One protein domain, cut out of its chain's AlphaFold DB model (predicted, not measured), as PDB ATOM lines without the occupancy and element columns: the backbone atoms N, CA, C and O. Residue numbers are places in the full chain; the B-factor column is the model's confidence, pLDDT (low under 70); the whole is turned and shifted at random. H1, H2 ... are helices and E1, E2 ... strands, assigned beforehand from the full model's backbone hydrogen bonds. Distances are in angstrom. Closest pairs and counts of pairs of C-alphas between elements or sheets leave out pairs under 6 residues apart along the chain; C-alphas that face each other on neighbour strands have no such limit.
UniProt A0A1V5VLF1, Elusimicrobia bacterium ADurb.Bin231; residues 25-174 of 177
ATOM      1  N   ILE A  25       5.240  89.143  41.440       93.50
ATOM      2  CA  ILE A  25       3.906  89.391  41.996       93.50
ATOM      3  C   ILE A  25       2.789  88.794  41.130       93.50
ATOM      4  O   ILE A  25       1.818  88.260  41.661       93.50
ATOM      5  N   GLU A  26       2.946  88.822  39.807       91.25
ATOM      6  CA  GLU A  26       1.995  88.225  38.868       91.25
ATOM      7  C   GLU A  26       1.945  86.705  39.031       91.25
ATOM      8  O   GLU A  26       0.862  86.132  39.124       91.25
ATOM      9  N   LEU A  27       3.101  86.059  39.204       91.12
ATOM     10  CA  LEU A  27       3.147  84.633  39.523       91.12
ATOM     11  C   LEU A  27       2.517  84.334  40.897       91.12
ATOM     12  O   LEU A  27       1.780  83.359  41.032       91.12
ATOM     13  N   MET A  28       2.777  85.173  41.907       94.06
ATOM     14  CA  MET A  28       2.243  84.987  43.261       94.06
ATOM     15  C   MET A  28       0.714  85.014  43.297       94.06
ATOM     16  O   MET A  28       0.103  84.115  43.869       94.06
ATOM     17  N   ILE A  29       0.087  85.996  42.646       95.38
ATOM     18  CA  ILE A  29      -1.379  86.093  42.608       95.38
ATOM     19  C   ILE A  29      -1.976  84.866  41.911       95.38
ATOM     20  O   ILE A  29      -2.957  84.300  42.394       95.38
ATOM     21  N   VAL A  30      -1.363  84.405  40.817       96.00
ATOM     22  CA  VAL A  30      -1.837  83.232  40.068       96.00
ATOM     23  C   VAL A  30      -1.819  81.973  40.935       96.00
ATOM     24  O   VAL A  30      -2.834  81.280  41.018       96.00
ATOM     25  N   VAL A  31      -0.713  81.688  41.632       95.75
ATOM     26  CA  VAL A  31      -0.643  80.494  42.495       95.75
ATOM     27  C   VAL A  31      -1.577  80.602  43.700       95.75
ATOM     28  O   VAL A  31      -2.154  79.595  44.107       95.75
ATOM     29  N   THR A  32      -1.803  81.809  44.232       96.81
ATOM     30  CA  THR A  32      -2.785  82.036  45.303       96.81
ATOM     31  C   THR A  32      -4.209  81.744  44.833       96.81
ATOM     32  O   THR A  32      -4.934  81.013  45.508       96.81
ATOM     33  N   VAL A  33      -4.615  82.258  43.669       97.12
ATOM     34  CA  VAL A  33      -5.961  82.018  43.121       97.12
ATOM     35  C   VAL A  33      -6.168  80.532  42.813       97.12
ATOM     36  O   VAL A  33      -7.189  79.964  43.209       97.12
ATOM     37  N   ILE A  34      -5.190  79.871  42.183       97.25
ATOM     38  CA  ILE A  34      -5.248  78.423  41.919       97.25
ATOM     39  C   ILE A  34      -5.319  77.632  43.231       97.25
ATOM     40  O   ILE A  34      -6.067  76.658  43.305       97.25
ATOM     41  N   GLY A  35      -4.603  78.056  44.278       97.44
ATOM     42  CA  GLY A  35      -4.650  77.431  45.602       97.44
ATOM     43  C   GLY A  35      -6.051  77.442  46.220       97.44
ATOM     44  O   GLY A  35      -6.534  76.399  46.660       97.44
ATOM     45  N   ILE A  36      -6.739  78.589  46.182       97.50
ATOM     46  CA  ILE A  36      -8.110  78.729  46.709       97.50
ATOM     47  C   ILE A  36      -9.088  77.843  45.927       97.50
ATOM     48  O   ILE A  36      -9.883  77.115  46.524       97.50
ATOM     49  N   LEU A  37      -9.013  77.863  44.592       97.88
ATOM     50  CA  LEU A  37      -9.883  77.040  43.747       97.88
ATOM     51  C   LEU A  37      -9.637  75.540  43.965       97.88
ATOM     52  O   LEU A  37     -10.588  74.763  44.071       97.88
ATOM     53  N   SER A  38      -8.369  75.136  44.082       97.06
ATOM     54  CA  SER A  38      -7.978  73.733  44.268       97.06
ATOM     55  C   SER A  38      -8.476  73.169  45.597       97.06
ATOM     56  O   SER A  38      -8.938  72.029  45.632       97.06
ATOM     57  N   ALA A  39      -8.466  73.967  46.671       97.06
ATOM     58  CA  ALA A  39      -8.935  73.541  47.990       97.06
ATOM     59  C   ALA A  39     -10.402  73.067  47.985       97.06
ATOM     60  O   ALA A  39     -10.746  72.106  48.671       97.06
ATOM     61  N   ILE A  40     -11.263  73.697  47.178       96.69
ATOM     62  CA  ILE A  40     -12.680  73.317  47.045       96.69
ATOM     63  C   ILE A  40     -12.858  72.220  45.984       96.69
ATOM     64  O   ILE A  40     -13.670  71.306  46.145       96.69
ATOM     65  N   ALA A  41     -12.107  72.298  44.884       96.62
ATOM     66  CA  ALA A  41     -12.272  71.405  43.742       96.62
ATOM     67  C   ALA A  41     -11.809  69.964  44.021       96.62
ATOM     68  O   ALA A  41     -12.498  69.022  43.630       96.62
ATOM     69  N   ILE A  42     -10.681  69.779  44.716       96.25
ATOM     70  CA  ILE A  42     -10.071  68.460  44.964       96.25
ATOM     71  C   ILE A  42     -11.008  67.489  45.708       96.25
ATOM     72  O   ILE A  42     -11.269  66.408  45.171       96.25
ATOM     73  N   PRO A  43     -11.571  67.816  46.891       94.06
ATOM     74  CA  PRO A  43     -12.435  66.873  47.608       94.06
ATOM     75  C   PRO A  43     -13.703  66.532  46.814       94.06
ATOM     76  O   PRO A  43     -14.154  65.384  46.804       94.06
ATOM     77  N   LYS A  44     -14.254  67.506  46.074       94.56
ATOM     78  CA  LYS A  44     -15.405  67.285  45.191       94.56
ATOM     79  C   LYS A  44     -15.064  66.323  44.051       94.56
ATOM     80  O   LYS A  44     -15.868  65.447  43.736       94.56
ATOM     81  N   PHE A  45     -13.885  66.468  43.451       95.50
ATOM     82  CA  PHE A  45     -13.415  65.600  42.375       95.50
ATOM     83  C   PHE A  45     -13.192  64.153  42.846       95.50
ATOM     84  O   PHE A  45     -13.609  63.214  42.166       95.50
ATOM     85  N   ILE A  46     -12.622  63.960  44.042       93.94
ATOM     86  CA  ILE A  46     -12.445  62.629  44.652       93.94
ATOM     87  C   ILE A  46     -13.804  61.946  44.856       93.94
ATOM     88  O   ILE A  46     -13.997  60.809  44.425       93.94
ATOM     89  N   ASN A  47     -14.781  62.654  45.432       92.81
ATOM     90  CA  ASN A  47     -16.127  62.113  45.641       92.81
ATOM     91  C   ASN A  47     -16.856  61.804  44.327       92.81
ATOM     92  O   ASN A  47     -17.549  60.792  44.232       92.81
ATOM     93  N   MET A  48     -16.692  62.643  43.301       94.44
ATOM     94  CA  MET A  48     -17.257  62.393  41.972       94.44
ATOM     95  C   MET A  48     -16.667  61.128  41.341       94.44
ATOM     96  O   MET A  48     -17.408  60.308  40.798       94.44
ATOM     97  N   THR A  49     -15.353  60.941  41.463       94.44
ATOM     98  CA  THR A  49     -14.657  59.747  40.964       94.44
ATOM     99  C   THR A  49     -15.108  58.491  41.710       94.44
ATOM    100  O   THR A  49     -15.397  57.470  41.080       94.44
ATOM    101  N   ARG A  50     -15.259  58.572  43.040       92.69
ATOM    102  CA  ARG A  50     -15.818  57.486  43.861       92.69
ATOM    103  C   ARG A  50     -17.233  57.124  43.414       92.69
ATOM    104  O   ARG A  50     -17.473  55.973  43.067       92.69
ATOM    105  N   LYS A  51     -18.126  58.113  43.297       92.19
ATOM    106  CA  LYS A  51     -19.506  57.922  42.821       92.19
ATOM    107  C   LYS A  51     -19.558  57.251  41.449       92.19
ATOM    108  O   LYS A  51     -20.355  56.344  41.239       92.19
ATOM    109  N   SER A  52     -18.721  57.704  40.513       93.94
ATOM    110  CA  SER A  52     -18.634  57.120  39.170       93.94
ATOM    111  C   SER A  52     -18.235  55.649  39.218       93.94
ATOM    112  O   SER A  52     -18.740  54.847  38.439       93.94
ATOM    113  N   THR A  53     -17.322  55.302  40.120       93.75
ATOM    114  CA  THR A  53     -16.824  53.937  40.261       93.75
ATOM    115  C   THR A  53     -17.865  53.028  40.908       93.75
ATOM    116  O   THR A  53     -18.142  51.956  40.385       93.75
ATOM    117  N   GLU A  54     -18.503  53.477  41.989       92.12
ATOM    118  CA  GLU A  54     -19.598  52.747  42.640       92.12
ATOM    119  C   GLU A  54     -20.762  52.511  41.665       92.12
ATOM    120  O   GLU A  54     -21.321  51.417  41.609       92.12
ATOM    121  N   ALA A  55     -21.098  53.510  40.840       92.31
ATOM    122  CA  ALA A  55     -22.109  53.377  39.795       92.31
ATOM    123  C   ALA A  55     -21.708  52.359  38.714       92.31
ATOM    124  O   ALA A  55     -22.551  51.574  38.280       92.31
ATOM    125  N   ALA A  56     -20.433  52.336  38.309       94.19
ATOM    126  CA  ALA A  56     -19.922  51.339  37.372       94.19
ATOM    127  C   ALA A  56     -20.032  49.919  37.949       94.19
ATOM    128  O   ALA A  56     -20.539  49.027  37.275       94.19
ATOM    129  N   THR A  57     -19.660  49.722  39.217       93.75
ATOM    130  CA  THR A  57     -19.800  48.431  39.911       93.75
ATOM    131  C   THR A  57     -21.262  47.992  40.000       93.75
ATOM    132  O   THR A  57     -21.568  46.841  39.706       93.75
ATOM    133  N   LYS A  58     -22.201  48.898  40.301       92.25
ATOM    134  CA  LYS A  58     -23.643  48.580  40.272       92.25
ATOM    135  C   LYS A  58     -24.143  48.210  38.869       92.25
ATOM    136  O   LYS A  58     -24.965  47.308  38.734       92.25
ATOM    137  N   GLY A  59     -23.643  48.867  37.822       94.19
ATOM    138  CA  GLY A  59     -23.950  48.508  36.432       94.19
ATOM    139  C   GLY A  59     -23.417  47.123  36.048       94.19
ATOM    140  O   GLY A  59     -24.120  46.328  35.422       94.19
ATOM    141  N   ASN A  60     -22.202  46.800  36.493       94.94
ATOM    142  CA  ASN A  60     -21.605  45.476  36.331       94.94
ATOM    143  C   ASN A  60     -22.414  44.403  37.072       94.94
ATOM    144  O   ASN A  60     -22.712  43.358  36.497       94.94
ATOM    145  N   LEU A  61     -22.856  44.694  38.299       93.50
ATOM    146  CA  LEU A  61     -23.720  43.809  39.079       93.50
ATOM    147  C   LEU A  61     -25.041  43.520  38.350       93.50
ATOM    148  O   LEU A  61     -25.452  42.368  38.245       93.50
ATOM    149  N   ALA A  62     -25.687  44.549  37.797       93.12
ATOM    150  CA  ALA A  62     -26.908  44.383  37.008       93.12
ATOM    151  C   ALA A  62     -26.676  43.531  35.747       93.12
ATOM    152  O   ALA A  62     -27.517  42.704  35.398       93.12
ATOM    153  N   THR A  63     -25.519  43.689  35.100       94.62
ATOM    154  CA  THR A  63     -25.123  42.874  33.939       94.62
ATOM    155  C   THR A  63     -25.012  41.397  34.318       94.62
ATOM    156  O   THR A  63     -25.577  40.545  33.635       94.62
ATOM    157  N   LEU A  64     -24.351  41.087  35.439       93.75
ATOM    158  CA  LEU A  64     -24.228  39.714  35.936       93.75
ATOM    159  C   LEU A  64     -25.580  39.120  36.346       93.75
ATOM    160  O   LEU A  64     -25.891  37.996  35.964       93.75
ATOM    161  N   ARG A  65     -26.429  39.883  37.048       92.50
ATOM    162  CA  ARG A  65     -27.796  39.448  37.398       92.50
ATOM    163  C   ARG A  65     -28.636  39.141  36.162       92.50
ATOM    164  O   ARG A  65     -29.357  38.145  36.142       92.50
ATOM    165  N   SER A  66     -28.517  39.960  35.117       94.25
ATOM    166  CA  SER A  66     -29.180  39.703  33.838       94.25
ATOM    167  C   SER A  66     -28.674  38.411  33.196       94.25
ATOM    168  O   SER A  66     -29.480  37.623  32.718       94.25
ATOM    169  N   ALA A  67     -27.363  38.170  33.205       94.56
ATOM    170  CA  ALA A  67     -26.772  36.956  32.646       94.56
ATOM    171  C   ALA A  67     -27.249  35.691  33.370       94.56
ATOM    172  O   ALA A  67     -27.659  34.729  32.725       94.56
ATOM    173  N   ILE A  68     -27.272  35.728  34.705       91.62
ATOM    174  CA  ILE A  68     -27.791  34.642  35.544       91.62
ATOM    175  C   ILE A  68     -29.284  34.409  35.271       91.62
ATOM    176  O   ILE A  68     -29.717  33.266  35.171       91.62
ATOM    177  N   SER A  69     -30.067  35.476  35.083       91.38
ATOM    178  CA  SER A  69     -31.499  35.367  34.759       91.38
ATOM    179  C   SER A  69     -31.743  34.729  33.386       91.38
ATOM    180  O   SER A  69     -32.677  33.946  33.222       91.38
ATOM    181  N   ILE A  70     -30.903  35.040  32.391       93.50
ATOM    182  CA  ILE A  70     -30.976  34.414  31.064       93.50
ATOM    183  C   ILE A  70     -30.590  32.935  31.162       93.50
ATOM    184  O   ILE A  70     -31.322  32.098  30.639       93.50
ATOM    185  N   TYR A  71     -29.507  32.605  31.875       91.25
ATOM    186  CA  TYR A  71     -29.131  31.213  32.149       91.25
ATOM    187  C   TYR A  71     -30.299  30.445  32.769       91.25
ATOM    188  O   TYR A  71     -30.700  29.409  32.252       91.25
ATOM    189  N   TYR A  72     -30.908  30.995  33.821       88.81
ATOM    190  CA  TYR A  72     -32.045  30.380  34.502       88.81
ATOM    191  C   TYR A  72     -33.194  30.044  33.542       88.81
ATOM    192  O   TYR A  72     -33.767  28.955  33.599       88.81
ATOM    193  N   SER A  73     -33.509  30.962  32.624       90.62
ATOM    194  CA  SER A  73     -34.559  30.758  31.625       90.62
ATOM    195  C   SER A  73     -34.211  29.692  30.582       90.62
ATOM    196  O   SER A  73     -35.124  29.067  30.045       90.62
ATOM    197  N   GLU A  74     -32.934  29.512  30.248       91.56
ATOM    198  CA  GLU A  74     -32.484  28.518  29.263       91.56
ATOM    199  C   GLU A  74     -32.260  27.130  29.872       91.56
ATOM    200  O   GLU A  74     -32.342  26.128  29.165       91.56
ATOM    201  N   ASN A  75     -32.010  27.066  31.178       86.81
ATOM    202  CA  ASN A  75     -31.675  25.852  31.911       86.81
ATOM    203  C   ASN A  75     -32.863  25.335  32.736       86.81
ATOM    204  O   ASN A  75     -32.702  24.909  33.876       86.81
ATOM    205  N   GLU A  76     -34.071  25.389  32.167       85.81
ATOM    206  CA  GLU A  76     -35.291  24.806  32.755       85.81
ATOM    207  C   GLU A  76     -35.594  25.293  34.188       85.81
ATOM    208  O   GLU A  76     -36.159  24.569  35.005       85.81
ATOM    209  N   GLY A  77     -35.236  26.542  34.506       82.44
ATOM    210  CA  GLY A  77     -35.451  27.112  35.834       82.44
ATOM    211  C   GLY A  77     -34.439  26.645  36.883       82.44
ATOM    212  O   GLY A  77     -34.755  26.624  38.075       82.44
ATOM    213  N   THR A  78     -33.227  26.284  36.457       83.12
ATOM    214  CA  THR A  78     -32.093  26.004  37.346       83.12
ATOM    215  C   THR A  78     -31.067  27.131  37.269       83.12
ATOM    216  O   THR A  78     -30.736  27.631  36.195       83.12
ATOM    217  N   TYR A  79     -30.581  27.577  38.425       85.75
ATOM    218  CA  TYR A  79     -29.506  28.564  38.491       85.75
ATOM    219  C   TYR A  79     -28.141  27.895  38.314       85.75
ATOM    220  O   TYR A  79     -28.012  26.711  38.636       85.75
ATOM    221  N   PRO A  80     -27.108  28.636  37.865       83.81
ATOM    222  CA  PRO A  80     -25.745  28.123  37.878       83.81
ATOM    223  C   PRO A  80     -25.412  27.639  39.287       83.81
ATOM    224  O   PRO A  80     -25.592  28.379  40.253       83.81
ATOM    225  N   ALA A  81     -24.964  26.406  39.443       74.00
ATOM    226  CA  ALA A  81     -24.598  25.902  40.751       74.00
ATOM    227  C   ALA A  81     -23.413  24.965  40.630       74.00
ATOM    228  O   ALA A  81     -23.332  24.152  39.713       74.00
ATOM    229  N   ASN A  82     -22.521  25.044  41.607       64.50
ATOM    230  CA  ASN A  82     -21.351  24.185  41.724       64.50
ATOM    231  C   ASN A  82     -21.709  22.759  42.199       64.50
ATOM    232  O   ASN A  82     -20.919  22.117  42.887       64.50
ATOM    233  N   THR A  83     -22.897  22.237  41.868       52.97
ATOM    234  CA  THR A  83     -23.415  20.971  42.420       52.97
ATOM    235  C   THR A  83     -22.582  19.741  42.047       52.97
ATOM    236  O   THR A  83     -22.688  18.720  42.728       52.97
ATOM    237  N   GLU A  84     -21.682  19.825  41.060       49.09
ATOM    238  CA  GLU A  84     -20.686  18.770  40.811       49.09
ATOM    239  C   GLU A  84     -19.559  18.740  41.866       49.09
ATOM    240  O   GLU A  84     -19.075  17.662  42.224       49.09
ATOM    241  N   SER A  85     -19.222  19.876  42.481       45.62
ATOM    242  CA  SER A  85     -18.217  19.981  43.552       45.62
ATOM    243  C   SER A  85     -18.695  19.418  44.894       45.62
ATOM    244  O   SER A  85     -17.878  19.101  45.756       45.62
ATOM    245  N   ALA A  86     -20.009  19.251  45.085       46.25
ATOM    246  CA  ALA A  86     -20.568  18.635  46.291       46.25
ATOM    247  C   ALA A  86     -20.600  17.094  46.230       46.25
ATOM    248  O   ALA A  86     -20.809  16.451  47.260       46.25
ATOM    249  N   LYS A  87     -20.401  16.481  45.050       44.88
ATOM    250  CA  LYS A  87     -20.498  15.018  44.881       44.88
ATOM    251  C   LYS A  87     -19.231  14.306  44.415       44.88
ATOM    252  O   LYS A  87     -19.203  13.081  44.522       44.88
ATOM    253  N   ALA A  88     -18.183  14.998  43.973       44.56
ATOM    254  CA  ALA A  88     -16.943  14.318  43.604       44.56
ATOM    255  C   ALA A  88     -15.711  15.236  43.614       44.56
ATOM    256  O   ALA A  88     -15.261  15.617  42.545       44.56
ATOM    257  N   MET A  89     -15.113  15.553  44.772       43.34
ATOM    258  CA  MET A  89     -13.646  15.714  44.858       43.34
ATOM    259  C   MET A  89     -13.127  15.940  46.280       43.34
ATOM    260  O   MET A  89     -13.780  16.546  47.122       43.34
ATOM    261  N   GLU A  90     -11.919  15.429  46.515       44.62
ATOM    262  CA  GLU A  90     -11.152  15.553  47.755       44.62
ATOM    263  C   GLU A  90     -10.908  17.025  48.172       44.62
ATOM    264  O   GLU A  90     -10.743  17.890  47.304       44.62
ATOM    265  N   PRO A  91     -10.802  17.318  49.488       51.88
ATOM    266  CA  PRO A  91     -10.983  18.659  50.067       51.88
ATOM    267  C   PRO A  91     -10.049  19.769  49.564       51.88
ATOM    268  O   PRO A  91     -10.376  20.947  49.675       51.88
ATOM    269  N   THR A  92      -8.877  19.436  49.024       46.94
ATOM    270  CA  THR A  92      -7.834  20.407  48.655       46.94
ATOM    271  C   THR A  92      -7.874  20.867  47.198       46.94
ATOM    272  O   THR A  92      -7.311  21.915  46.894       46.94
ATOM    273  N   ALA A  93      -8.558  20.151  46.300       46.72
ATOM    274  CA  ALA A  93      -8.761  20.586  44.909       46.72
ATOM    275  C   ALA A  93     -10.011  21.475  44.732       46.72
ATOM    276  O   ALA A  93     -10.214  22.061  43.669       46.72
ATOM    277  N   LEU A  94     -10.834  21.585  45.780       48.50
ATOM    278  CA  LEU A  94     -12.112  22.295  45.769       48.50
ATOM    279  C   LEU A  94     -11.951  23.821  45.765       48.50
ATOM    280  O   LEU A  94     -12.737  24.504  45.120       48.50
ATOM    281  N   TYR A  95     -10.926  24.374  46.421       41.66
ATOM    282  CA  TYR A  95     -10.807  25.832  46.554       41.66
ATOM    283  C   TYR A  95     -10.515  26.518  45.210       41.66
ATOM    284  O   TYR A  95     -11.182  27.474  44.839       41.66
ATOM    285  N   THR A  96      -9.584  25.988  44.414       41.47
ATOM    286  CA  THR A  96      -9.203  26.612  43.134       41.47
ATOM    287  C   THR A  96     -10.194  26.320  41.998       41.47
ATOM    288  O   THR A  96     -10.290  27.110  41.066       41.47
ATOM    289  N   ALA A  97     -10.938  25.206  42.057       44.97
ATOM    290  CA  ALA A  97     -11.930  24.844  41.039       44.97
ATOM    291  C   ALA A  97     -13.282  25.561  41.231       44.97
ATOM    292  O   ALA A  97     -13.959  25.860  40.248       44.97
ATOM    293  N   ASN A  98     -13.652  25.876  42.480       50.56
ATOM    294  CA  ASN A  98     -14.910  26.554  42.806       50.56
ATOM    295  C   ASN A  98     -14.886  28.068  42.534       50.56
ATOM    296  O   ASN A  98     -15.949  28.639  42.369       50.56
ATOM    297  N   ILE A  99     -13.715  28.712  42.436       56.28
ATOM    298  CA  ILE A  99     -13.580  30.177  42.229       56.28
ATOM    299  C   ILE A  99     -13.786  30.593  40.750       56.28
ATOM    300  O   ILE A  99     -13.702  31.760  40.380       56.28
ATOM    301  N   THR A 100     -14.032  29.639  39.843       70.31
ATOM    302  CA  THR A 100     -14.129  29.915  38.392       70.31
ATOM    303  C   THR A 100     -15.344  29.266  37.721       70.31
ATOM    304  O   THR A 100     -15.536  29.440  36.516       70.31
ATOM    305  N   TYR A 101     -16.172  28.498  38.436       79.44
ATOM    306  CA  TYR A 101     -17.251  27.734  37.800       79.44
ATOM    307  C   TYR A 101     -18.306  28.659  37.193       79.44
ATOM    308  O   TYR A 101     -18.649  28.533  36.015       79.44
ATOM    309  N   LEU A 102     -18.777  29.638  37.959       86.38
ATOM    310  CA  LEU A 102     -19.736  30.635  37.514       86.38
ATOM    311  C   LEU A 102     -19.185  31.449  36.346       86.38
ATOM    312  O   LEU A 102     -19.896  31.684  35.368       86.38
ATOM    313  N   GLN A 103     -17.911  31.838  36.411       88.25
ATOM    314  CA  GLN A 103     -17.259  32.575  35.331       88.25
ATOM    315  C   GLN A 103     -17.251  31.755  34.038       88.25
ATOM    316  O   GLN A 103     -17.684  32.250  32.999       88.25
ATOM    317  N   ASN A 104     -16.844  30.485  34.111       85.62
ATOM    318  CA  ASN A 104     -16.828  29.561  32.973       85.62
ATOM    319  C   ASN A 104     -18.233  29.220  32.460       85.62
ATOM    320  O   ASN A 104     -18.407  28.928  31.281       85.62
ATOM    321  N   THR A 105     -19.238  29.253  33.333       87.69
ATOM    322  CA  THR A 105     -20.631  28.973  32.971       87.69
ATOM    323  C   THR A 105     -21.269  30.160  32.253       87.69
ATOM    324  O   THR A 105     -22.007  29.984  31.280       87.69
ATOM    325  N   LEU A 106     -20.982  31.384  32.705       90.31
ATOM    326  CA  LEU A 106     -21.552  32.599  32.124       90.31
ATOM    327  C   LEU A 106     -20.785  33.096  30.891       90.31
ATOM    328  O   LEU A 106     -21.378  33.748  30.028       90.31
ATOM    329  N   ILE A 107     -19.494  32.787  30.769       91.56
ATOM    330  CA  ILE A 107     -18.628  33.252  29.678       91.56
ATOM    331  C   ILE A 107     -18.373  32.122  28.673       91.56
ATOM    332  O   ILE A 107     -18.088  31.000  29.076       91.56
ATOM    333  N   PRO A 108     -18.389  32.391  27.355       92.69
ATOM    334  CA  PRO A 108     -18.735  33.657  26.702       92.69
ATOM    335  C   PRO A 108     -20.233  33.793  26.393       92.69
ATOM    336  O   PRO A 108     -20.645  34.765  25.767       92.69
ATOM    337  N   LYS A 109     -21.045  32.793  26.752       92.50
ATOM    338  CA  LYS A 109     -22.407  32.645  26.229       92.50
ATOM    339  C   LYS A 109     -23.361  33.746  26.704       92.50
ATOM    340  O   LYS A 109     -24.145  34.247  25.905       92.50
ATOM    341  N   TYR A 110     -23.291  34.115  27.979       93.69
ATOM    342  CA  TYR A 110     -24.211  35.065  28.614       93.69
ATOM    343  C   TYR A 110     -23.550  36.421  28.882       93.69
ATOM    344  O   TYR A 110     -24.228  37.448  28.868       93.69
ATOM    345  N   VAL A 111     -22.226  36.445  29.081       94.31
ATOM    346  CA  VAL A 111     -21.415  37.670  29.150       94.31
ATOM    347  C   VAL A 111     -20.113  37.491  28.372       94.31
ATOM    348  O   VAL A 111     -19.487  36.436  28.422       94.31
ATOM    349  N   ASN A 112     -19.647  38.545  27.699       92.88
ATOM    350  CA  ASN A 112     -18.415  38.481  26.897       92.88
ATOM    351  C   ASN A 112     -17.131  38.428  27.746       92.88
ATOM    352  O   ASN A 112     -16.092  37.973  27.274       92.88
ATOM    353  N   ARG A 113     -17.180  38.956  28.973       91.94
ATOM    354  CA  ARG A 113     -16.069  38.977  29.931       91.94
ATOM    355  C   ARG A 113     -16.618  39.160  31.344       91.94
ATOM    356  O   ARG A 113     -17.582  39.904  31.521       91.94
ATOM    357  N   TRP A 114     -15.955  38.564  32.334       92.44
ATOM    358  CA  TRP A 114     -16.237  38.843  33.738       92.44
ATOM    359  C   TRP A 114     -15.933  40.313  34.079       92.44
ATOM    360  O   TRP A 114     -14.822  40.790  33.809       92.44
ATOM    361  N   PRO A 115     -16.898  41.071  34.617       94.31
ATOM    362  CA  PRO A 115     -16.685  42.470  34.931       94.31
ATOM    363  C   PRO A 115     -15.912  42.643  36.245       94.31
ATOM    364  O   PRO A 115     -16.032  41.863  37.183       94.31
ATOM    365  N   VAL A 116     -15.150  43.732  36.328       93.12
ATOM    366  CA  VAL A 116     -14.393  44.096  37.532       93.12
ATOM    367  C   VAL A 116     -15.340  44.686  38.583       93.12
ATOM    368  O   VAL A 116     -16.124  45.591  38.277       93.12
ATOM    369  N   CYS A 117     -15.232  44.209  39.820       91.81
ATOM    370  CA  CYS A 117     -15.769  44.859  41.005       91.81
ATOM    371  C   CYS A 117     -14.779  45.915  41.510       91.81
ATOM    372  O   CYS A 117     -13.568  45.683  41.591       91.81
ATOM    373  N   HIS A 118     -15.278  47.103  41.852       92.44
ATOM    374  CA  HIS A 118     -14.468  48.094  42.546       92.44
ATOM    375  C   HIS A 118     -15.296  48.939  43.512       92.44
ATOM    376  O   HIS A 118     -16.236  49.634  43.113       92.44
ATOM    377  N   VAL A 119     -14.903  48.924  44.785       89.25
ATOM    378  CA  VAL A 119     -15.553  49.681  45.860       89.25
ATOM    379  C   VAL A 119     -14.523  50.583  46.553       89.25
ATOM    380  O   VAL A 119     -14.020  50.257  47.629       89.25
ATOM    381  N   PRO A 120     -14.136  51.714  45.937       88.19
ATOM    382  CA  PRO A 120     -13.184  52.632  46.545       88.19
ATOM    383  C   PRO A 120     -13.821  53.434  47.693       88.19
ATOM    384  O   PRO A 120     -15.008  53.755  47.630       88.19
ATOM    385  N   PRO A 121     -13.039  53.851  48.704       89.12
ATOM    386  CA  PRO A 121     -11.610  53.579  48.902       89.12
ATOM    387  C   PRO A 121     -11.325  52.244  49.615       89.12
ATOM    388  O   PRO A 121     -10.194  52.008  50.023       89.12
ATOM    389  N   HIS A 122     -12.346  51.417  49.823       89.12
ATOM    390  CA  HIS A 122     -12.306  50.322  50.787       89.12
ATOM    391  C   HIS A 122     -11.608  49.068  50.263       89.12
ATOM    392  O   HIS A 122     -10.888  48.423  51.016       89.12
ATOM    393  N   HIS A 123     -11.788  48.759  48.977       90.62
ATOM    394  CA  HIS A 123     -11.254  47.544  48.363       90.62
ATOM    395  C   HIS A 123     -10.515  47.842  47.064       90.62
ATOM    396  O   HIS A 123     -10.818  48.798  46.332       90.62
ATOM    397  N   ASN A 124      -9.543  46.984  46.766       91.12
ATOM    398  CA  ASN A 124      -8.847  46.997  45.490       91.12
ATOM    399  C   ASN A 124      -9.794  46.580  44.356       91.12
ATOM    400  O   ASN A 124     -10.904  46.105  44.572       91.12
ATOM    401  N   LYS A 125      -9.372  46.828  43.117       93.25
ATOM    402  CA  LYS A 125     -10.085  46.320  41.942       93.25
ATOM    403  C   LYS A 125      -9.861  44.819  41.862       93.25
ATOM    404  O   LYS A 125      -8.705  44.404  41.859       93.25
ATOM    405  N   THR A 126     -10.936  44.058  41.727       91.69
ATOM    406  CA  THR A 126     -10.861  42.610  41.555       91.69
ATOM    407  C   THR A 126     -11.930  42.124  40.583       91.69
ATOM    408  O   THR A 126     -12.975  42.753  40.421       91.69
ATOM    409  N   ASP A 127     -11.650  41.038  39.880       91.19
ATOM    410  CA  ASP A 127     -12.587  40.307  39.030       91.19
ATOM    411  C   ASP A 127     -12.786  38.865  39.517       91.19
ATOM    412  O   ASP A 127     -13.333  38.041  38.794       91.19
ATOM    413  N   THR A 128     -12.384  38.564  40.747       89.19
ATOM    414  CA  THR A 128     -12.637  37.283  41.409       89.19
ATOM    415  C   THR A 128     -14.092  37.162  41.853       89.19
ATOM    416  O   THR A 128     -14.822  38.156  41.980       89.19
ATOM    417  N   VAL A 129     -14.528  35.918  42.035       87.31
ATOM    418  CA  VAL A 129     -15.833  35.591  42.596       87.31
ATOM    419  C   VAL A 129     -15.701  34.446  43.584       87.31
ATOM    420  O   VAL A 129     -15.116  33.417  43.251       87.31
ATOM    421  N   ASP A 130     -16.297  34.617  44.755       83.94
ATOM    422  CA  ASP A 130     -16.475  33.543  45.719       83.94
ATOM    423  C   ASP A 130     -17.852  32.902  45.540       83.94
ATOM    424  O   ASP A 130     -18.894  33.566  45.479       83.94
ATOM    425  N   GLU A 131     -17.852  31.580  45.392       80.31
ATOM    426  CA  GLU A 131     -19.041  30.788  45.096       80.31
ATOM    427  C   GLU A 131     -19.445  29.942  46.305       80.31
ATOM    428  O   GLU A 131     -18.715  29.055  46.753       80.31
ATOM    429  N   TYR A 132     -20.661  30.166  46.796       76.94
ATOM    430  CA  TYR A 132     -21.218  29.516  47.975       76.94
ATOM    431  C   TYR A 132     -22.466  28.704  47.614       76.94
ATOM    432  O   TYR A 132     -23.280  29.107  46.782       76.94
ATOM    433  N   SER A 133     -22.664  27.567  48.287       72.00
ATOM    434  CA  SER A 133     -23.861  26.731  48.089       72.00
ATOM    435  C   SER A 133     -25.019  27.120  49.013       72.00
ATOM    436  O   SER A 133     -26.179  26.819  48.738       72.00
ATOM    437  N   THR A 134     -24.730  27.810  50.121       70.69
ATOM    438  CA  THR A 134     -25.738  28.308  51.066       70.69
ATOM    439  C   THR A 134     -25.283  29.614  51.714       70.69
ATOM    440  O   THR A 134     -24.090  29.867  51.844       70.69
ATOM    441  N   PHE A 135     -26.230  30.403  52.227       70.50
ATOM    442  CA  PHE A 135     -25.925  31.601  53.023       70.50
ATOM    443  C   PHE A 135     -25.129  31.312  54.303       70.50
ATOM    444  O   PHE A 135     -24.451  32.198  54.803       70.50
ATOM    445  N   ALA A 136     -25.200  30.090  54.840       68.62
ATOM    446  CA  ALA A 136     -24.447  29.711  56.035       68.62
ATOM    447  C   ALA A 136     -22.938  29.569  55.772       68.62
ATOM    448  O   ALA A 136     -22.164  29.555  56.723       68.62
ATOM    449  N   GLN A 137     -22.537  29.441  54.503       69.56
ATOM    450  CA  GLN A 137     -21.137  29.376  54.077       69.56
ATOM    451  C   GLN A 137     -20.567  30.735  53.693       69.56
ATOM    452  O   GLN A 137     -19.375  30.797  53.420       69.56
ATOM    453  N   LEU A 138     -21.397  31.779  53.626       70.75
ATOM    454  CA  LEU A 138     -20.919  33.110  53.300       70.75
ATOM    455  C   LEU A 138     -19.919  33.525  54.380       70.75
ATOM    456  O   LEU A 138     -20.308  33.733  55.535       70.75
ATOM    457  N   ASP A 139     -18.646  33.609  54.006       63.91
ATOM    458  CA  ASP A 139     -17.647  34.177  54.889       63.91
ATOM    459  C   ASP A 139     -18.039  35.640  55.109       63.91
ATOM    460  O   ASP A 139     -18.374  36.386  54.194       63.91
ATOM    461  N   VAL A 140     -18.117  36.046  56.375       64.31
ATOM    462  CA  VAL A 140     -18.590  37.383  56.785       64.31
ATOM    463  C   VAL A 140     -17.537  38.462  56.501       64.31
ATOM    464  O   VAL A 140     -17.517  39.526  57.128       64.31
ATOM    465  N   THR A 141     -16.615  38.149  55.601       71.50
ATOM    466  CA  THR A 141     -15.479  38.947  55.205       71.50
ATOM    467  C   THR A 141     -15.940  40.155  54.399       71.50
ATOM    468  O   THR A 141     -17.118  40.378  54.104       71.50
ATOM    469  N   CYS A 142     -15.018  41.089  54.229       80.62
ATOM    470  CA  CYS A 142     -15.267  42.338  53.535       80.62
ATOM    471  C   CYS A 142     -14.154  42.463  52.515       80.62
ATOM    472  O   CYS A 142     -13.270  43.302  52.670       80.62
ATOM    473  N   ASP A 143     -14.164  41.584  51.523       83.44
ATOM    474  CA  ASP A 143     -13.052  41.486  50.579       83.44
ATOM    475  C   ASP A 143     -13.289  42.363  49.340       83.44
ATOM    476  O   ASP A 143     -12.348  42.795  48.670       83.44
ATOM    477  N   GLY A 144     -14.537  42.794  49.121       87.50
ATOM    478  CA  GLY A 144     -14.918  43.679  48.023       87.50
ATOM    479  C   GLY A 144     -14.970  42.976  46.675       87.50
ATOM    480  O   GLY A 144     -14.951  43.646  45.638       87.50
ATOM    481  N   GLU A 145     -15.037  41.650  46.695       89.12
ATOM    482  CA  GLU A 145     -15.105  40.789  45.524       89.12
ATOM    483  C   GLU A 145     -16.567  40.520  45.140       89.12
ATOM    484  O   GLU A 145     -17.508  41.035  45.764       89.12
ATOM    485  N   TRP A 146     -16.784  39.772  44.059       90.75
ATOM    486  CA  TRP A 146     -18.118  39.259  43.768       90.75
ATOM    487  C   TRP A 146     -18.393  38.056  44.662       90.75
ATOM    488  O   TRP A 146     -17.536  37.199  44.814       90.75
ATOM    489  N   ALA A 147     -19.608  37.945  45.180       87.19
ATOM    490  CA  ALA A 147     -20.054  36.747  45.870       87.19
ATOM    491  C   ALA A 147     -21.313  36.220  45.195       87.19
ATOM    492  O   ALA A 147     -22.218  36.983  44.832       87.19
ATOM    493  N   TYR A 148     -21.353  34.907  45.005       87.38
ATOM    494  CA  TYR A 148     -22.456  34.214  44.371       87.38
ATOM    495  C   TYR A 148     -22.970  33.083  45.249       87.38
ATOM    496  O   TYR A 148     -22.198  32.264  45.737       87.38
ATOM    497  N   ILE A 149     -24.289  33.015  45.419       81.31
ATOM    498  CA  ILE A 149     -24.957  31.926  46.127       81.31
ATOM    499  C   ILE A 149     -25.854  31.182  45.146       81.31
ATOM    500  O   ILE A 149     -26.906  31.691  44.738       81.31
ATOM    501  N   GLY A 150     -25.452  29.960  44.804       76.12
ATOM    502  CA  GLY A 150     -26.174  29.072  43.902       76.12
ATOM    503  C   GLY A 150     -26.257  27.662  44.470       76.12
ATOM    504  O   GLY A 150     -25.243  27.059  44.804       76.12
ATOM    505  N   ASN A 151     -27.472  27.120  44.547       68.38
ATOM    506  CA  ASN A 151     -27.707  25.712  44.839       68.38
ATOM    507  C   ASN A 151     -28.590  25.142  43.726       68.38
ATOM    508  O   ASN A 151     -29.672  25.668  43.478       68.38
ATOM    509  N   GLY A 152     -28.113  24.098  43.046       58.00
ATOM    510  CA  GLY A 152     -28.764  23.550  41.852       58.00
ATOM    511  C   GLY A 152     -30.126  22.921  42.139       58.00
ATOM    512  O   GLY A 152     -30.921  22.767  41.219       58.00
ATOM    513  N   ASP A 153     -30.414  22.625  43.409       57.16
ATOM    514  CA  ASP A 153     -31.640  21.948  43.829       57.16
ATOM    515  C   ASP A 153     -32.737  22.906  44.337       57.16
ATOM    516  O   ASP A 153     -33.860  22.466  44.587       57.16
ATOM    517  N   ASP A 154     -32.462  24.210  44.496       60.84
ATOM    518  CA  ASP A 154     -33.464  25.168  44.982       60.84
ATOM    519  C   ASP A 154     -33.583  26.416  44.087       60.84
ATOM    520  O   ASP A 154     -32.698  27.261  43.959       60.84
ATOM    521  N   THR A 155     -34.775  26.531  43.500       55.28
ATOM    522  CA  THR A 155     -35.259  27.618  42.634       55.28
ATOM    523  C   THR A 155     -35.258  29.016  43.271       55.28
ATOM    524  O   THR A 155     -35.557  29.992  42.583       55.28
ATOM    525  N   LYS A 156     -34.954  29.144  44.570       60.62
ATOM    526  CA  LYS A 156     -34.872  30.425  45.298       60.62
ATOM    527  C   LYS A 156     -33.469  31.047  45.328       60.62
ATOM    528  O   LYS A 156     -33.325  32.166  45.832       60.62
ATOM    529  N   PHE A 157     -32.449  30.335  44.847       65.94
ATOM    530  CA  PHE A 157     -31.053  30.794  44.841       65.94
ATOM    531  C   PHE A 157     -30.663  31.431  43.503       65.94
ATOM    532  O   PHE A 157     -31.549  31.745  42.731       65.94
ATOM    533  N   GLY A 158     -29.386  31.737  43.256       78.44
ATOM    534  CA  GLY A 158     -28.953  32.490  42.069       78.44
ATOM    535  C   GLY A 158     -28.609  33.950  42.343       78.44
ATOM    536  O   GLY A 158     -28.753  34.814  41.475       78.44
ATOM    537  N   HIS A 159     -28.175  34.248  43.562       83.94
ATOM    538  CA  HIS A 159     -27.911  35.619  43.962       83.94
ATOM    539  C   HIS A 159     -26.453  35.959  43.756       83.94
ATOM    540  O   HIS A 159     -25.584  35.320  44.337       83.94
ATOM    541  N   ILE A 160     -26.207  37.005  42.979       88.75
ATOM    542  CA  ILE A 160     -24.902  37.651  42.905       88.75
ATOM    543  C   ILE A 160     -24.970  39.028  43.555       88.75
ATOM    544  O   ILE A 160     -25.958  39.762  43.405       88.75
ATOM    545  N   PHE A 161     -23.917  39.370  44.285       89.06
ATOM    546  CA  PHE A 161     -23.770  40.622  45.012       89.06
ATOM    547  C   PHE A 161     -22.285  40.952  45.183       89.06
ATOM    548  O   PHE A 161     -21.403  40.190  44.793       89.06
ATOM    549  N   VAL A 162     -22.020  42.136  45.723       90.50
ATOM    550  CA  VAL A 162     -20.672  42.555  46.110       90.50
ATOM    551  C   VAL A 162     -20.467  42.210  47.575       90.50
ATOM    552  O   VAL A 162     -21.267  42.636  48.410       90.50
ATOM    553  N   GLU A 163     -19.403  41.491  47.905       86.75
ATOM    554  CA  GLU A 163     -19.073  41.149  49.285       86.75
ATOM    555  C   GLU A 163     -18.426  42.340  49.997       86.75
ATOM    556  O   GLU A 163     -17.209  42.477  50.118       86.75
ATOM    557  N   CYS A 164     -19.260  43.289  50.409       87.06
ATOM    558  CA  CYS A 164     -18.801  44.486  51.086       87.06
ATOM    559  C   CYS A 164     -19.849  45.014  52.063       87.06
ATOM    560  O   CYS A 164     -21.024  45.177  51.725       87.06
ATOM    561  N   TRP A 165     -19.386  45.355  53.265       85.38
ATOM    562  CA  TRP A 165     -20.190  45.955  54.329       85.38
ATOM    563  C   TRP A 165     -20.150  47.488  54.327       85.38
ATOM    564  O   TRP A 165     -20.844  48.135  55.112       85.38
ATOM    565  N   HIS A 166     -19.348  48.094  53.452       87.62
ATOM    566  CA  HIS A 166     -19.266  49.543  53.329       87.62
ATOM    567  C   HIS A 166     -20.448  50.100  52.530       87.62
ATOM    568  O   HIS A 166     -20.897  49.531  51.531       87.62
ATOM    569  N   LYS A 167     -20.935  51.260  52.971       87.44
ATOM    570  CA  LYS A 167     -21.975  52.008  52.272       87.44
ATOM    571  C   LYS A 167     -21.368  52.955  51.237       87.44
ATOM    572  O   LYS A 167     -20.284  53.508  51.427       87.44
ATOM    573  N   ASP A 168     -22.102  53.150  50.152       86.56
ATOM    574  CA  ASP A 168     -21.741  54.053  49.065       86.56
ATOM    575  C   ASP A 168     -21.841  55.538  49.475       86.56
ATOM    576  O   ASP A 168     -22.185  55.884  50.609       86.56
ATOM    577  N   ILE A 169     -21.540  56.461  48.552       86.50
ATOM    578  CA  ILE A 169     -21.674  57.911  48.810       86.50
ATOM    579  C   ILE A 169     -23.095  58.360  49.226       86.50
ATOM    580  O   ILE A 169     -23.246  59.482  49.707       86.50
ATOM    581  N   ASN A 170     -24.125  57.540  49.001       87.75
ATOM    582  CA  ASN A 170     -25.532  57.825  49.287       87.75
ATOM    583  C   ASN A 170     -26.055  56.992  50.475       87.75
ATOM    584  O   ASN A 170     -27.263  56.789  50.586       87.75
ATOM    585  N   ASP A 171     -25.165  56.487  51.337       88.62
ATOM    586  CA  ASP A 171     -25.499  55.674  52.517       88.62
ATOM    587  C   ASP A 171     -26.238  54.358  52.185       88.62
ATOM    588  O   ASP A 171     -26.953  53.796  53.014       88.62
ATOM    589  N   SER A 172     -26.055  53.833  50.971       87.12
ATOM    590  CA  SER A 172     -26.677  52.589  50.511       87.12
ATOM    591  C   SER A 172     -25.645  51.477  50.341       87.12
ATOM    592  O   SER A 172     -24.540  51.714  49.851       87.12
ATOM    593  N   TYR A 173     -26.002  50.241  50.695       86.69
ATOM    594  CA  TYR A 173     -25.151  49.085  50.412       86.69
ATOM    595  C   TYR A 173     -25.042  48.857  48.904       86.69
ATOM    596  O   TYR A 173     -26.041  48.864  48.181       86.69
ATOM    597  N   ILE A 174     -23.820  48.638  48.420       81.75
ATOM    598  CA  ILE A 174     -23.577  48.306  47.007       81.75
ATOM    599  C   ILE A 174     -24.087  46.895  46.692       81.75
ATOM    600  O   ILE A 174     -24.531  46.644  45.575       81.75
TER     601      ILE A 174
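Overview. This is residues 25 to 174 of the 177 residues of a protein of Elusimicrobia bacterium ADurb.Bin231 (UniProt A0A1V5VLF1). One very long helix, H1, makes the longest axis: its residues 25 to 46 stick out as a free arm, and its later part packs on one edge of a small three-stranded sheet, at E3. Two short helices, H2 and H3, lie near the sheet's other edge strand, E1, and long loops complete this head. The printed part has 150 residues, with three named helices followed by three named strands; the sheet, E1 E2 E3, is mixed. The named elements are mostly helix but hold under half of the residues. The whole is loose, with a radius of gyration of the C-alphas of 20.8 A and spans of 78 by 32 by 26 A.

Arrangement. H1, residues 25 to 74, has a kink of 39 degrees near residue 40 and only grazes the sheet, with residues 57 to 69. Its closest C-alphas to E3, residues 159 to 162, are Arg 65 and Ile 160, 6.5 A. H1, with residues 67 to 71 alone, only just touches H3, residues 101 to 106, with 3 pairs of C-alphas within 8 A, the closest being Ala 67 and Leu 106 at 6.8 A. H2, residues 94 to 98, is apart from H1 and only grazes the sheet; its Asn 98 C-alpha is 6.3 A from that of Glu 131 in E1, residues 129 to 132. E1 is parallel to E2, residues 146 to 149, with N 130 and O 146 at 2.9 A. E2 and E3 form an antiparallel hairpin, with N 147 and O 161 at 2.9 A. Every O i to N i+4 pair is within hydrogen-bond range in H2 and H3, and 43 of 46 in H1.

Along the chain. H1 is 72.1 A long, from C-alpha 25 at (3.906, 89.391, 41.996). H2 measures 5.9 A, H3 8.6 A, E1 9.7 A, and E2 and E3 10.3 A each, E3 ending at C-alpha 162 (-20.672, 42.555, 46.110).

Size, cuts and confidence. The C-alphas of Ile 25 and Lys 87 are farthest apart, 78.3 A. The printed part has no cut. The links H1 to H2, H3 to E1 and E1 to E2 are long. Confidence is under 70 at 29 residues, among them 82 to 99 and 151 to 157.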